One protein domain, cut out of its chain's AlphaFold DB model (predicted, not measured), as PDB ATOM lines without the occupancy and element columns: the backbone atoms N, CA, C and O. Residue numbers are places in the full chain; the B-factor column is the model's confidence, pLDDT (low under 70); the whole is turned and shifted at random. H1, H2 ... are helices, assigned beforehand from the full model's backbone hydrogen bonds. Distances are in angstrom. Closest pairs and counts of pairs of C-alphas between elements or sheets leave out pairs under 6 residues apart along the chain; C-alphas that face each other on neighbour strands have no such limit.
ATOM      1  N   GLN A  24     112.364 120.724  86.103       89.19
ATOM      2  CA  GLN A  24     111.688 121.492  85.049       89.19
ATOM      3  C   GLN A  24     110.193 121.155  84.952       89.19
ATOM      4  O   GLN A  24     109.379 122.064  84.834       89.19
ATOM      5  N   GLN A  25     109.815 119.873  85.032       93.50
ATOM      6  CA  GLN A  25     108.407 119.458  85.011       93.50
ATOM      7  C   GLN A  25     107.650 119.972  86.242       93.50
ATOM      8  O   GLN A  25     106.547 120.490  86.103       93.50
ATOM      9  N   ILE A  26     108.258 119.900  87.431       92.12
ATOM     10  CA  ILE A  26     107.703 120.468  88.669       92.12
ATOM     11  C   ILE A  26     107.464 121.973  88.502       92.12
ATOM     12  O   ILE A  26     106.363 122.445  88.777       92.12
ATOM     13  N   ASN A  27     108.451 122.714  87.991       93.06
ATOM     14  CA  ASN A  27     108.305 124.145  87.727       93.06
ATOM     15  C   ASN A  27     107.204 124.436  86.691       93.06
ATOM     16  O   ASN A  27     106.429 125.359  86.900       93.06
ATOM     17  N   TYR A  28     107.097 123.635  85.624       95.06
ATOM     18  CA  TYR A  28     106.084 123.781  84.569       95.06
ATOM     19  C   TYR A  28     104.649 123.520  85.055       95.06
ATOM     20  O   TYR A  28     103.721 124.222  84.651       95.06
ATOM     21  N   PHE A  29     104.451 122.522  85.923       96.38
ATOM     22  CA  PHE A  29     103.153 122.302  86.561       96.38
ATOM     23  C   PHE A  29     102.823 123.449  87.512       96.38
ATOM     24  O   PHE A  29     101.762 124.054  87.387       96.38
ATOM     25  N   LEU A  30     103.755 123.817  88.397       95.75
ATOM     26  CA  LEU A  30     103.528 124.890  89.362       95.75
ATOM     27  C   LEU A  30     103.295 126.245  88.684       95.75
ATOM     28  O   LEU A  30     102.439 126.983  89.148       95.75
ATOM     29  N   SER A  31     103.937 126.560  87.554       95.75
ATOM     30  CA  SER A  31     103.666 127.796  86.797       95.75
ATOM     31  C   SER A  31     102.259 127.877  86.183       95.75
ATOM     32  O   SER A  31     101.896 128.926  85.664       95.75
ATOM     33  N   LYS A  32     101.470 126.793  86.225       96.38
ATOM     34  CA  LYS A  32     100.040 126.773  85.858       96.38
ATOM     35  C   LYS A  32      99.099 126.658  87.065       96.38
ATOM     36  O   LYS A  32      97.886 126.715  86.890       96.38
ATOM     37  N   CYS A  33      99.640 126.438  88.260       97.44
ATOM     38  CA  CYS A  33      98.882 126.279  89.495       97.44
ATOM     39  C   CYS A  33      98.593 127.634  90.155       97.44
ATOM     40  O   CYS A  33      99.363 128.583  89.998       97.44
ATOM     41  N   SER A  34      97.522 127.698  90.950       97.94
ATOM     42  CA  SER A  34      97.221 128.869  91.778       97.94
ATOM     43  C   SER A  34      98.283 129.081  92.870       97.94
ATOM     44  O   SER A  34      99.000 128.144  93.244       97.94
ATOM     45  N   TRP A  35      98.373 130.287  93.444       97.62
ATOM     46  CA  TRP A  35      99.281 130.529  94.573       97.62
ATOM     47  C   TRP A  35      98.915 129.664  95.790       97.62
ATOM     48  O   TRP A  35      99.800 129.245  96.539       97.62
ATOM     49  N   GLN A  36      97.635 129.312  95.953       97.75
ATOM     50  CA  GLN A  36      97.141 128.393  96.977       97.75
ATOM     51  C   GLN A  36      97.697 126.975  96.760       97.75
ATOM     52  O   GLN A  36      98.267 126.389  97.680       97.75
ATOM     53  N   ASP A  37      97.618 126.445  95.538       97.12
ATOM     54  CA  ASP A  37      98.165 125.127  95.177       97.12
ATOM     55  C   ASP A  37      99.690 125.077  95.339       97.12
ATOM     56  O   ASP A  37     100.235 124.120  95.900       97.12
ATOM     57  N   LYS A  38     100.387 126.138  94.908       97.38
ATOM     58  CA  LYS A  38     101.829 126.311  95.136       97.38
ATOM     59  C   LYS A  38     102.149 126.317  96.631       97.38
ATOM     60  O   LYS A  38     103.084 125.638  97.051       97.38
ATOM     61  N   THR A  39     101.354 127.012  97.445       97.38
ATOM     62  CA  THR A  39     101.507 127.046  98.910       97.38
ATOM     63  C   THR A  39     101.306 125.659  99.520       97.38
ATOM     64  O   THR A  39     102.121 125.226 100.334       97.38
ATOM     65  N   ILE A  40     100.294 124.908  99.076       96.38
ATOM     66  CA  ILE A  40     100.055 123.519  99.495       96.38
ATOM     67  C   ILE A  40     101.229 122.612  99.090       96.38
ATOM     68  O   ILE A  40     101.643 121.758  99.879       96.38
ATOM     69  N   TYR A  41     101.801 122.792  97.896       96.19
ATOM     70  CA  TYR A  41     103.002 122.071  97.464       96.19
ATOM     71  C   TYR A  41     104.214 122.407  98.347       96.19
ATOM     72  O   TYR A  41     104.832 121.498  98.900       96.19
ATOM     73  N   VAL A  42     104.524 123.692  98.547       96.31
ATOM     74  CA  VAL A  42     105.643 124.161  99.384       96.31
ATOM     75  C   VAL A  42     105.494 123.668 100.830       96.31
ATOM     76  O   VAL A  42     106.445 123.123 101.395       96.31
ATOM     77  N   ALA A  43     104.293 123.745 101.407       96.38
ATOM     78  CA  ALA A  43     103.997 123.214 102.737       96.38
ATOM     79  C   ALA A  43     104.211 121.690 102.815       96.38
ATOM     80  O   ALA A  43     104.849 121.210 103.753       96.38
ATOM     81  N   LYS A  44     103.767 120.924 101.805       94.06
ATOM     82  CA  LYS A  44     104.036 119.475 101.698       94.06
ATOM     83  C   LYS A  44     105.530 119.158 101.545       94.06
ATOM     84  O   LYS A  44     105.964 118.113 102.025       94.06
ATOM     85  N   GLN A  45     106.325 120.036 100.927       94.00
ATOM     86  CA  GLN A  45     107.781 119.872 100.823       94.00
ATOM     87  C   GLN A  45     108.520 120.190 102.131       94.00
ATOM     88  O   GLN A  45     109.485 119.496 102.447       94.00
ATOM     89  N   PHE A  46     108.077 121.181 102.912       91.62
ATOM     90  CA  PHE A  46     108.649 121.469 104.234       91.62
ATOM     91  C   PHE A  46     108.233 120.441 105.290       91.62
ATOM     92  O   PHE A  46     109.092 119.800 105.896       91.62
ATOM     93  N   LEU A  47     106.922 120.290 105.506       91.31
ATOM     94  CA  LEU A  47     106.329 119.495 106.588       91.31
ATOM     95  C   LEU A  47     106.299 117.990 106.278       91.31
ATOM     96  O   LEU A  47     106.094 117.170 107.173       91.31
ATOM     97  N   GLY A  48     106.503 117.612 105.014       90.19
ATOM     98  CA  GLY A  48     106.562 116.222 104.583       90.19
ATOM     99  C   GLY A  48     107.741 115.455 105.186       90.19
ATOM    100  O   GLY A  48     108.841 115.979 105.367       90.19
ATOM    101  N   GLY A  49     107.529 114.165 105.453       82.06
ATOM    102  CA  GLY A  49     108.582 113.281 105.953       82.06
ATOM    103  C   GLY A  49     109.746 113.076 104.961       82.06
ATOM    104  O   GLY A  49     109.667 113.504 103.807       82.06
ATOM    105  N   PRO A  50     110.817 112.351 105.355       81.88
ATOM    106  CA  PRO A  50     112.052 112.191 104.564       81.88
ATOM    107  C   PRO A  50     111.917 111.495 103.193       81.88
ATOM    108  O   PRO A  50     112.910 111.310 102.488       81.88
ATOM    109  N   THR A  51     110.713 111.049 102.830       82.62
ATOM    110  CA  THR A  51     110.342 110.576 101.490       82.62
ATOM    111  C   THR A  51     110.069 111.734 100.528       82.62
ATOM    112  O   THR A  51     110.510 111.672  99.377       82.62
ATOM    113  N   LEU A  52     109.386 112.779 101.010       85.88
ATOM    114  CA  LEU A  52     108.997 113.978 100.267       85.88
ATOM    115  C   LEU A  52     110.099 115.041 100.348       85.88
ATOM    116  O   LEU A  52     110.734 115.336  99.336       85.88
ATOM    117  N   ASN A  53     110.381 115.533 101.559       89.19
ATOM    118  CA  ASN A  53     111.315 116.630 101.804       89.19
ATOM    119  C   ASN A  53     112.733 116.263 101.324       89.19
ATOM    120  O   ASN A  53     113.421 115.415 101.908       89.19
ATOM    121  N   GLY A  54     113.171 116.903 100.236       85.50
ATOM    122  CA  GLY A  54     114.439 116.615  99.565       85.50
ATOM    123  C   GLY A  54     115.662 116.890 100.439       85.50
ATOM    124  O   GLY A  54     116.601 116.092 100.429       85.50
ATOM    125  N   PHE A  55     115.617 117.947 101.251       88.56
ATOM    126  CA  PHE A  55     116.678 118.306 102.192       88.56
ATOM    127  C   PHE A  55     116.791 117.301 103.348       88.56
ATOM    128  O   PHE A  55     117.889 116.844 103.672       88.56
ATOM    129  N   LEU A  56     115.671 116.869 103.941       87.81
ATOM    130  CA  LEU A  56     115.679 115.790 104.939       87.81
ATOM    131  C   LEU A  56     116.175 114.472 104.334       87.81
ATOM    132  O   LEU A  56     116.870 113.703 105.001       87.81
ATOM    133  N   ARG A  57     115.887 114.209 103.055       86.94
ATOM    134  CA  ARG A  57     116.390 113.021 102.359       86.94
ATOM    135  C   ARG A  57     117.921 113.025 102.266       86.94
ATOM    136  O   ARG A  57     118.533 112.068 102.747       86.94
ATOM    137  N   THR A  58     118.529 114.089 101.730       85.19
ATOM    138  CA  THR A  58     119.989 114.207 101.506       85.19
ATOM    139  C   THR A  58     120.804 114.440 102.785       85.19
ATOM    140  O   THR A  58     121.937 113.966 102.924       85.19
ATOM    141  N   THR A  59     120.224 115.097 103.791       84.25
ATOM    142  CA  THR A  59     120.833 115.152 105.127       84.25
ATOM    143  C   THR A  59     120.737 113.798 105.838       84.25
ATOM    144  O   THR A  59     121.714 113.378 106.462       84.25
ATOM    145  N   SER A  60     119.641 113.037 105.693       85.00
ATOM    146  CA  SER A  60     119.529 111.704 106.313       85.00
ATOM    147  C   SER A  60     120.489 110.674 105.711       85.00
ATOM    148  O   SER A  60     121.019 109.842 106.449       85.00
ATOM    149  N   THR A  61     120.759 110.706 104.401       81.19
ATOM    150  CA  THR A  61     121.783 109.849 103.772       81.19
ATOM    151  C   THR A  61     123.170 110.206 104.299       81.19
ATOM    152  O   THR A  61     123.911 109.311 104.710       81.19
ATOM    153  N   THR A  62     123.479 111.499 104.414       80.00
ATOM    154  CA  THR A  62     124.717 112.014 105.020       80.00
ATOM    155  C   THR A  62     124.876 111.575 106.485       80.00
ATOM    156  O   THR A  62     125.930 111.059 106.870       80.00
ATOM    157  N   GLN A  63     123.824 111.663 107.308       83.69
ATOM    158  CA  GLN A  63     123.825 111.191 108.701       83.69
ATOM    159  C   GLN A  63     123.968 109.661 108.813       83.69
ATOM    160  O   GLN A  63     124.774 109.168 109.611       83.69
ATOM    161  N   LYS A  64     123.245 108.889 107.988       84.25
ATOM    162  CA  LYS A  64     123.388 107.421 107.879       84.25
ATOM    163  C   LYS A  64     124.807 107.032 107.464       84.25
ATOM    164  O   LYS A  64     125.335 106.018 107.926       84.25
ATOM    165  N   TRP A  65     125.461 107.847 106.638       80.25
ATOM    166  CA  TRP A  65     126.837 107.616 106.220       80.25
ATOM    167  C   TRP A  65     127.853 107.952 107.331       80.25
ATOM    168  O   TRP A  65     128.685 107.102 107.656       80.25
ATOM    169  N   LYS A  66     127.713 109.098 108.021       83.19
ATOM    170  CA  LYS A  66     128.519 109.484 109.207       83.19
ATOM    171  C   LYS A  66     128.441 108.446 110.335       83.19
ATOM    172  O   LYS A  66     129.462 108.054 110.909       83.19
ATOM    173  N   THR A  67     127.241 107.952 110.636       83.81
ATOM    174  CA  THR A  67     127.029 106.896 111.644       83.81
ATOM    175  C   THR A  67     127.616 105.555 111.193       83.81
ATOM    176  O   THR A  67     128.310 104.903 111.975       83.81
ATOM    177  N   SER A  68     127.455 105.174 109.923       82.00
ATOM    178  CA  SER A  68     128.066 103.960 109.355       82.00
ATOM    179  C   SER A  68     129.600 103.990 109.379       82.00
ATOM    180  O   SER A  68     130.224 102.986 109.729       82.00
ATOM    181  N   ALA A  69     130.220 105.130 109.053       81.31
ATOM    182  CA  ALA A  69     131.667 105.329 109.155       81.31
ATOM    183  C   ALA A  69     132.141 105.177 110.610       81.31
ATOM    184  O   ALA A  69     133.010 104.351 110.897       81.31
ATOM    185  N   THR A  70     131.469 105.859 111.546       81.44
ATOM    186  CA  THR A  70     131.711 105.739 112.995       81.44
ATOM    187  C   THR A  70     131.644 104.283 113.481       81.44
ATOM    188  O   THR A  70     132.502 103.851 114.251       81.44
ATOM    189  N   GLN A  71     130.661 103.491 113.031       84.38
ATOM    190  CA  GLN A  71     130.540 102.076 113.419       84.38
ATOM    191  C   GLN A  71     131.640 101.194 112.805       84.38
ATOM    192  O   GLN A  71     132.187 100.324 113.488       84.38
ATOM    193  N   ARG A  72     132.019 101.430 111.540       83.75
ATOM    194  CA  ARG A  72     133.150 100.735 110.893       83.75
ATOM    195  C   ARG A  72     134.462 101.008 111.630       83.75
ATOM    196  O   ARG A  72     135.194 100.062 111.917       83.75
ATOM    197  N   TRP A  73     134.716 102.261 112.001       82.62
ATOM    198  CA  TRP A  73     135.897 102.659 112.767       82.62
ATOM    199  C   TRP A  73     135.898 102.062 114.182       82.62
ATOM    200  O   TRP A  73     136.879 101.441 114.583       82.62
ATOM    201  N   LYS A  74     134.768 102.100 114.907       84.00
ATOM    202  CA  LYS A  74     134.629 101.421 116.215       84.00
ATOM    203  C   LYS A  74     134.921  99.915 116.113       84.00
ATOM    204  O   LYS A  74     135.616  99.370 116.968       84.00
ATOM    205  N   LYS A  75     134.483  99.248 115.035       90.06
ATOM    206  CA  LYS A  75     134.777  97.827 114.756       90.06
ATOM    207  C   LYS A  75     136.245  97.572 114.363       90.06
ATOM    208  O   LYS A  75     136.782  96.525 114.719       90.06
ATOM    209  N   LYS A  76     136.900  98.512 113.668       87.31
ATOM    210  CA  LYS A  76     138.346  98.504 113.355       87.31
ATOM    211  C   LYS A  76     139.178  98.631 114.641       87.31
ATOM    212  O   LYS A  76     139.992  97.753 114.919       87.31
ATOM    213  N   ARG A  77     138.877  99.622 115.488       84.06
ATOM    214  CA  ARG A  77     139.537  99.839 116.786       84.06
ATOM    215  C   ARG A  77     139.329  98.676 117.761       84.06
ATOM    216  O   ARG A  77     140.279  98.246 118.402       84.06
ATOM    217  N   ALA A  78     138.131  98.091 117.816       85.75
ATOM    218  CA  ALA A  78     137.866  96.899 118.632       85.75
ATOM    219  C   ALA A  78     138.672  95.656 118.193       85.75
ATOM    220  O   ALA A  78     138.918  94.774 119.012       85.75
ATOM    221  N   ARG A  79     139.098  95.574 116.924       90.75
ATOM    222  CA  ARG A  79     140.034  94.539 116.447       90.75
ATOM    223  C   ARG A  79     141.482  94.872 116.811       90.75
ATOM    224  O   ARG A  79     142.190  93.988 117.269       90.75
ATOM    225  N   GLN A  80     141.900  96.132 116.672       85.81
ATOM    226  CA  GLN A  80     143.235  96.579 117.094       85.81
ATOM    227  C   GLN A  80     143.461  96.357 118.597       85.81
ATOM    228  O   GLN A  80     144.485  95.808 118.976       85.81
ATOM    229  N   LEU A  81     142.480  96.689 119.444       84.38
ATOM    230  CA  LEU A  81     142.564  96.467 120.893       84.38
ATOM    231  C   LEU A  81     142.739  94.983 121.256       84.38
ATOM    232  O   LEU A  81     143.556  94.678 122.113       84.38
ATOM    233  N   LYS A  82     142.052  94.062 120.560       88.50
ATOM    234  CA  LYS A  82     142.242  92.610 120.745       88.50
ATOM    235  C   LYS A  82     143.601  92.099 120.262       88.50
ATOM    236  O   LYS A  82     144.125  91.142 120.815       88.50
ATOM    237  N   LEU A 102     138.965 110.487 112.949       73.25
ATOM    238  CA  LEU A 102     137.752 109.966 112.310       73.25
ATOM    239  C   LEU A 102     137.257 110.884 111.180       73.25
ATOM    240  O   LEU A 102     136.916 110.378 110.106       73.25
ATOM    241  N   LYS A 103     137.229 112.210 111.382       76.50
ATOM    242  CA  LYS A 103     136.902 113.196 110.330       76.50
ATOM    243  C   LYS A 103     137.878 113.055 109.155       76.50
ATOM    244  O   LYS A 103     137.450 112.941 108.007       76.50
ATOM    245  N   HIS A 104     139.173 112.956 109.447       80.69
ATOM    246  CA  HIS A 104     140.250 112.856 108.465       80.69
ATOM    247  C   HIS A 104     140.242 111.518 107.696       80.69
ATOM    248  O   HIS A 104     140.344 111.533 106.472       80.69
ATOM    249  N   GLU A 105     140.063 110.360 108.351       77.81
ATOM    250  CA  GLU A 105     139.923 109.052 107.677       77.81
ATOM    251  C   GLU A 105     138.634 108.986 106.835       77.81
ATOM    252  O   GLU A 105     138.620 108.373 105.767       77.81
ATOM    253  N   THR A 106     137.568 109.672 107.262       69.12
ATOM    254  CA  THR A 106     136.306 109.762 106.509       69.12
ATOM    255  C   THR A 106     136.457 110.607 105.236       69.12
ATOM    256  O   THR A 106     136.010 110.183 104.169       69.12
ATOM    257  N   LEU A 107     137.129 111.762 105.321       73.94
ATOM    258  CA  LEU A 107     137.425 112.640 104.177       73.94
ATOM    259  C   LEU A 107     138.451 112.031 103.204       73.94
ATOM    260  O   LEU A 107     138.337 112.219 101.995       73.94
ATOM    261  N   LYS A 108     139.404 111.229 103.703       80.12
ATOM    262  CA  LYS A 108     140.436 110.536 102.905       80.12
ATOM    263  C   LYS A 108     139.907 109.526 101.877       80.12
ATOM    264  O   LYS A 108     140.694 109.036 101.072       80.12
ATOM    265  N   ASN A 109     138.613 109.195 101.866       86.00
ATOM    266  CA  ASN A 109     138.024 108.360 100.818       86.00
ATOM    267  C   ASN A 109     137.404 109.232  99.704       86.00
ATOM    268  O   ASN A 109     136.257 109.670  99.847       86.00
ATOM    269  N   PRO A 110     138.083 109.437  98.556       86.00
ATOM    270  CA  PRO A 110     137.634 110.385  97.536       86.00
ATOM    271  C   PRO A 110     136.308 109.984  96.877       86.00
ATOM    272  O   PRO A 110     135.541 110.853  96.470       86.00
ATOM    273  N   ARG A 111     135.981 108.683  96.805       85.62
ATOM    274  CA  ARG A 111     134.673 108.225  96.296       85.62
ATOM    275  C   ARG A 111     133.534 108.626  97.231       85.62
ATOM    276  O   ARG A 111     132.428 108.897  96.776       85.62
ATOM    277  N   SER A 112     133.798 108.653  98.533       81.94
ATOM    278  CA  SER A 112     132.797 108.980  99.544       81.94
ATOM    279  C   SER A 112     132.674 110.477  99.799       81.94
ATOM    280  O   SER A 112     131.553 110.950  99.936       81.94
ATOM    281  N   ALA A 113     133.783 111.223  99.763       85.00
ATOM    282  CA  ALA A 113     133.756 112.683  99.743       85.00
ATOM    283  C   ALA A 113     132.946 113.197  98.537       85.00
ATOM    284  O   ALA A 113     132.015 113.977  98.722       85.00
ATOM    285  N   LYS A 114     133.195 112.662  97.327       90.19
ATOM    286  CA  LYS A 114     132.394 112.980  96.129       90.19
ATOM    287  C   LYS A 114     130.908 112.656  96.299       90.19
ATOM    288  O   LYS A 114     130.077 113.473  95.924       90.19
ATOM    289  N   LYS A 115     130.551 111.507  96.891       87.69
ATOM    290  CA  LYS A 115     129.137 111.186  97.139       87.69
ATOM    291  C   LYS A 115     128.491 112.125  98.172       87.69
ATOM    292  O   LYS A 115     127.360 112.548  97.964       87.69
ATOM    293  N   LEU A 116     129.178 112.452  99.268       85.69
ATOM    294  CA  LEU A 116     128.651 113.365 100.289       85.69
ATOM    295  C   LEU A 116     128.440 114.770  99.708       85.69
ATOM    296  O   LEU A 116     127.384 115.356  99.917       85.69
ATOM    297  N   HIS A 117     129.389 115.255  98.901       88.81
ATOM    298  CA  HIS A 117     129.245 116.497  98.142       88.81
ATOM    299  C   HIS A 117     128.051 116.443  97.178       88.81
ATOM    300  O   HIS A 117     127.285 117.395  97.128       88.81
ATOM    301  N   GLN A 118     127.855 115.344  96.441       92.00
ATOM    302  CA  GLN A 118     126.729 115.200  95.509       92.00
ATOM    303  C   GLN A 118     125.363 115.213  96.216       92.00
ATOM    304  O   GLN A 118     124.408 115.778  95.690       92.00
ATOM    305  N   GLU A 119     125.248 114.601  97.397       88.12
ATOM    306  CA  GLU A 119     123.991 114.623  98.159       88.12
ATOM    307  C   GLU A 119     123.759 116.003  98.807       88.12
ATOM    308  O   GLU A 119     122.635 116.500  98.785       88.12
ATOM    309  N   LEU A 120     124.808 116.674  99.304       88.75
ATOM    310  CA  LEU A 120     124.713 118.049  99.816       88.75
ATOM    311  C   LEU A 120     124.303 119.047  98.719       88.75
ATOM    312  O   LEU A 120     123.406 119.854  98.936       88.75
ATOM    313  N   GLU A 121     124.902 118.928  97.534       91.62
ATOM    314  CA  GLU A 121     124.581 119.701  96.328       91.62
ATOM    315  C   GLU A 121     123.096 119.560  95.951       91.62
ATOM    316  O   GLU A 121     122.386 120.550  95.803       91.62
ATOM    317  N   GLN A 122     122.572 118.328  95.921       88.69
ATOM    318  CA  GLN A 122     121.138 118.077  95.709       88.69
ATOM    319  C   GLN A 122     120.249 118.668  96.818       88.69
ATOM    320  O   GLN A 122     119.104 119.034  96.556       88.69
ATOM    321  N   GLY A 123     120.756 118.769  98.052       89.56
ATOM    322  CA  GLY A 123     120.085 119.470  99.149       89.56
ATOM    323  C   GLY A 123     120.003 120.980  98.917       89.56
ATOM    324  O   GLY A 123     118.931 121.557  99.080       89.56
ATOM    325  N   MET A 124     121.100 121.606  98.481       90.56
ATOM    326  CA  MET A 124     121.146 123.036  98.149       90.56
ATOM    327  C   MET A 124     120.247 123.377  96.956       90.56
ATOM    328  O   MET A 124     119.473 124.329  97.027       90.56
ATOM    329  N   GLN A 125     120.279 122.560  95.899       89.81
ATOM    330  CA  GLN A 125     119.416 122.722  94.725       89.81
ATOM    331  C   GLN A 125     117.926 122.628  95.095       89.81
ATOM    332  O   GLN A 125     117.136 123.461  94.659       89.81
ATOM    333  N   PHE A 126     117.545 121.682  95.966       91.81
ATOM    334  CA  PHE A 126     116.182 121.599  96.503       91.81
ATOM    335  C   PHE A 126     115.780 122.868  97.272       91.81
ATOM    336  O   PHE A 126     114.688 123.385  97.048       91.81
ATOM    337  N   CYS A 127     116.657 123.405  98.130       93.06
ATOM    338  CA  CYS A 127     116.390 124.653  98.849       93.06
ATOM    339  C   CYS A 127     116.221 125.853  97.901       93.06
ATOM    340  O   CYS A 127     115.308 126.647  98.100       93.06
ATOM    341  N   HIS A 128     117.038 125.962  96.847       91.88
ATOM    342  CA  HIS A 128     116.919 127.021  95.837       91.88
ATOM    343  C   HIS A 128     115.608 126.914  95.035       91.88
ATOM    344  O   HIS A 128     114.922 127.914  94.831       91.88
ATOM    345  N   THR A 129     115.209 125.706  94.615       91.75
ATOM    346  CA  THR A 129     113.895 125.477  93.984       91.75
ATOM    347  C   THR A 129     112.751 125.892  94.913       91.75
ATOM    348  O   THR A 129     111.843 126.599  94.486       91.75
ATOM    349  N   LEU A 130     112.816 125.505  96.191       94.75
ATOM    350  CA  LEU A 130     111.779 125.811  97.174       94.75
ATOM    351  C   LEU A 130     111.693 127.319  97.473       94.75
ATOM    352  O   LEU A 130     110.592 127.857  97.545       94.75
ATOM    353  N   ALA A 131     112.833 128.012  97.568       94.56
ATOM    354  CA  ALA A 131     112.893 129.468  97.694       94.56
ATOM    355  C   ALA A 131     112.258 130.171  96.482       94.56
ATOM    356  O   ALA A 131     111.398 131.025  96.657       94.56
ATOM    357  N   SER A 132     112.595 129.747  95.258       94.44
ATOM    358  CA  SER A 132     111.997 130.280  94.025       94.44
ATOM    359  C   SER A 132     110.469 130.115  93.983       94.44
ATOM    360  O   SER A 132     109.766 131.026  93.541       94.44
ATOM    361  N   HIS A 133     109.931 129.001  94.498       95.62
ATOM    362  CA  HIS A 133     108.479 128.805  94.620       95.62
ATOM    363  C   HIS A 133     107.845 129.733  95.663       95.62
ATOM    364  O   HIS A 133     106.781 130.279  95.390       95.62
ATOM    365  N   ILE A 134     108.499 129.972  96.806       96.56
ATOM    366  CA  ILE A 134     108.040 130.949  97.813       96.56
ATOM    367  C   ILE A 134     108.006 132.361  97.216       96.56
ATOM    368  O   ILE A 134     106.996 133.046  97.344       96.56
ATOM    369  N   THR A 135     109.058 132.777  96.505       95.56
ATOM    370  CA  THR A 135     109.104 134.079  95.820       95.56
ATOM    371  C   THR A 135     107.967 134.213  94.801       95.56
ATOM    372  O   THR A 135     107.301 135.243  94.773       95.56
ATOM    373  N   SER A 136     107.673 133.166  94.016       96.00
ATOM    374  CA  SER A 136     106.528 133.166  93.088       96.00
ATOM    375  C   SER A 136     105.175 133.262  93.797       96.00
ATOM    376  O   SER A 136     104.294 133.931  93.273       96.00
ATOM    377  N   ILE A 137     104.998 132.619  94.956       97.56
ATOM    378  CA  ILE A 137     103.763 132.718  95.753       97.56
ATOM    379  C   ILE A 137     103.580 134.147  96.271       97.56
ATOM    380  O   ILE A 137     102.496 134.706  96.149       97.56
ATOM    381  N   LEU A 138     104.632 134.751  96.832       96.88
ATOM    382  CA  LEU A 138     104.556 136.093  97.418       96.88
ATOM    383  C   LEU A 138     104.208 137.155  96.365       96.88
ATOM    384  O   LEU A 138     103.318 137.962  96.608       96.88
ATOM    385  N   LEU A 139     104.820 137.087  95.178       95.88
ATOM    386  CA  LEU A 139     104.524 137.979  94.046       95.88
ATOM    387  C   LEU A 139     103.106 137.803  93.462       95.88
ATOM    388  O   LEU A 139     102.611 138.696  92.782       95.88
ATOM    389  N   GLU A 140     102.455 136.659  93.696       96.50
ATOM    390  CA  GLU A 140     101.075 136.390  93.256       96.50
ATOM    391  C   GLU A 140     100.021 136.719  94.321       96.50
ATOM    392  O   GLU A 140      98.866 136.965  93.975       96.50
ATOM    393  N   ILE A 141     100.408 136.739  95.599       97.12
ATOM    394  CA  ILE A 141      99.577 137.246  96.700       97.12
ATOM    395  C   ILE A 141      99.592 138.779  96.709       97.12
ATOM    396  O   ILE A 141      98.539 139.395  96.857       97.12
ATOM    397  N   ASP A 142     100.769 139.386  96.537       97.06
ATOM    398  CA  ASP A 142     100.953 140.837  96.510       97.06
ATOM    399  C   ASP A 142     101.901 141.255  95.364       97.06
ATOM    400  O   ASP A 142     103.124 141.288  95.533       97.06
TER     401      ASP A 142
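AT A GLANCE: This is residues 24 to 82 and 102 to 142 of the 835 residues of the protein "Hypothetical protein" of Ditylum brightwellii (UniProt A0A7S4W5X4). A long helix, H5, runs along most of a rod-shaped model, and two helices, H2 and then H3, follow one another the same way along it, opposite in direction to H5. Residues 75 to 82 of H3 stick out at one end of the rod; the short H1 lies beside H2 and H5 toward the other end, and the short H4 sits between H3 and the beginning of H5. The printed part has 100 residues with five named helices, H1 to H5 in chain order, and no named strand; the class is all helix. The whole is only just extended, close to loose, with a radius of gyration of the C-alphas of 19.3 A, and it spans 67 by 23 by 21 A.

IN THESE COORDINATES: H1, residues 24 to 30, begins with C-alpha 24 at (111.688, 121.492, 85.049). A tight link of 4 residues leads to H2, residues 35 to 47, 17.8 A long. After a short link of 6 residues comes H3, residues 54 to 82, 42.4 A long, with C-alpha 82 at (142.242, 92.610, 120.745). Beyond the cut stands H4, residues 102 to 107. A tight link of 2 residues leads to H5, residues 110 to 141, 46.6 A long, with C-alpha 141 at (99.577, 137.246, 96.700).

HOW THE PARTS SIT: H5 is the hub and touches H2, H3 and H4. Residues 130 to 141 of H5 touch H2, opposite ways at a shallow tilt of 32 degrees, only just short of steep; the closest C-alphas, of Trp 35 and Ile 137, are 5.1 A apart. Residues 116 to 127 of H5 touch residues 54 to 62 of H3, opposite ways at a shallow tilt of 23 degrees, closest at the C-alphas of Phe 55 and Gly 123, 4.7 A apart. H4 and H5 touch only at the corner, and only just, with 3 pairs of C-alphas within 8 A; the closest are those of Leu 107 and Ala 113, 5.8 A apart. H3 and H4 only just touch, with 3 pairs of C-alphas within 8 A, closest at Ala 69 and Thr 106, 6.9 A apart, at a steep tilt of 57 degrees. The packing is only just mostly aligned. H1 and H2 are close but not clearly touching, with the closest C-alphas, of Leu 30 and Lys 38, 6.2 A apart; H1 and H5 are near each other. H1 and H3 are apart. Every O i to N i+4 pair is within hydrogen-bond range in H1, H2, H4 and H5, and 24 of 25 in H3.

THE WHOLE: The C-alphas farthest apart, of Lys 82 and Asp 142, are 68.0 A apart. Residues 83 to 101 are not printed, and C-alphas 82 and 102 are 19.8 A apart across this cut. Of the links that are printed whole, none is long. The mean pLDDT of the printed part is 89.0, with residue 106 under 70.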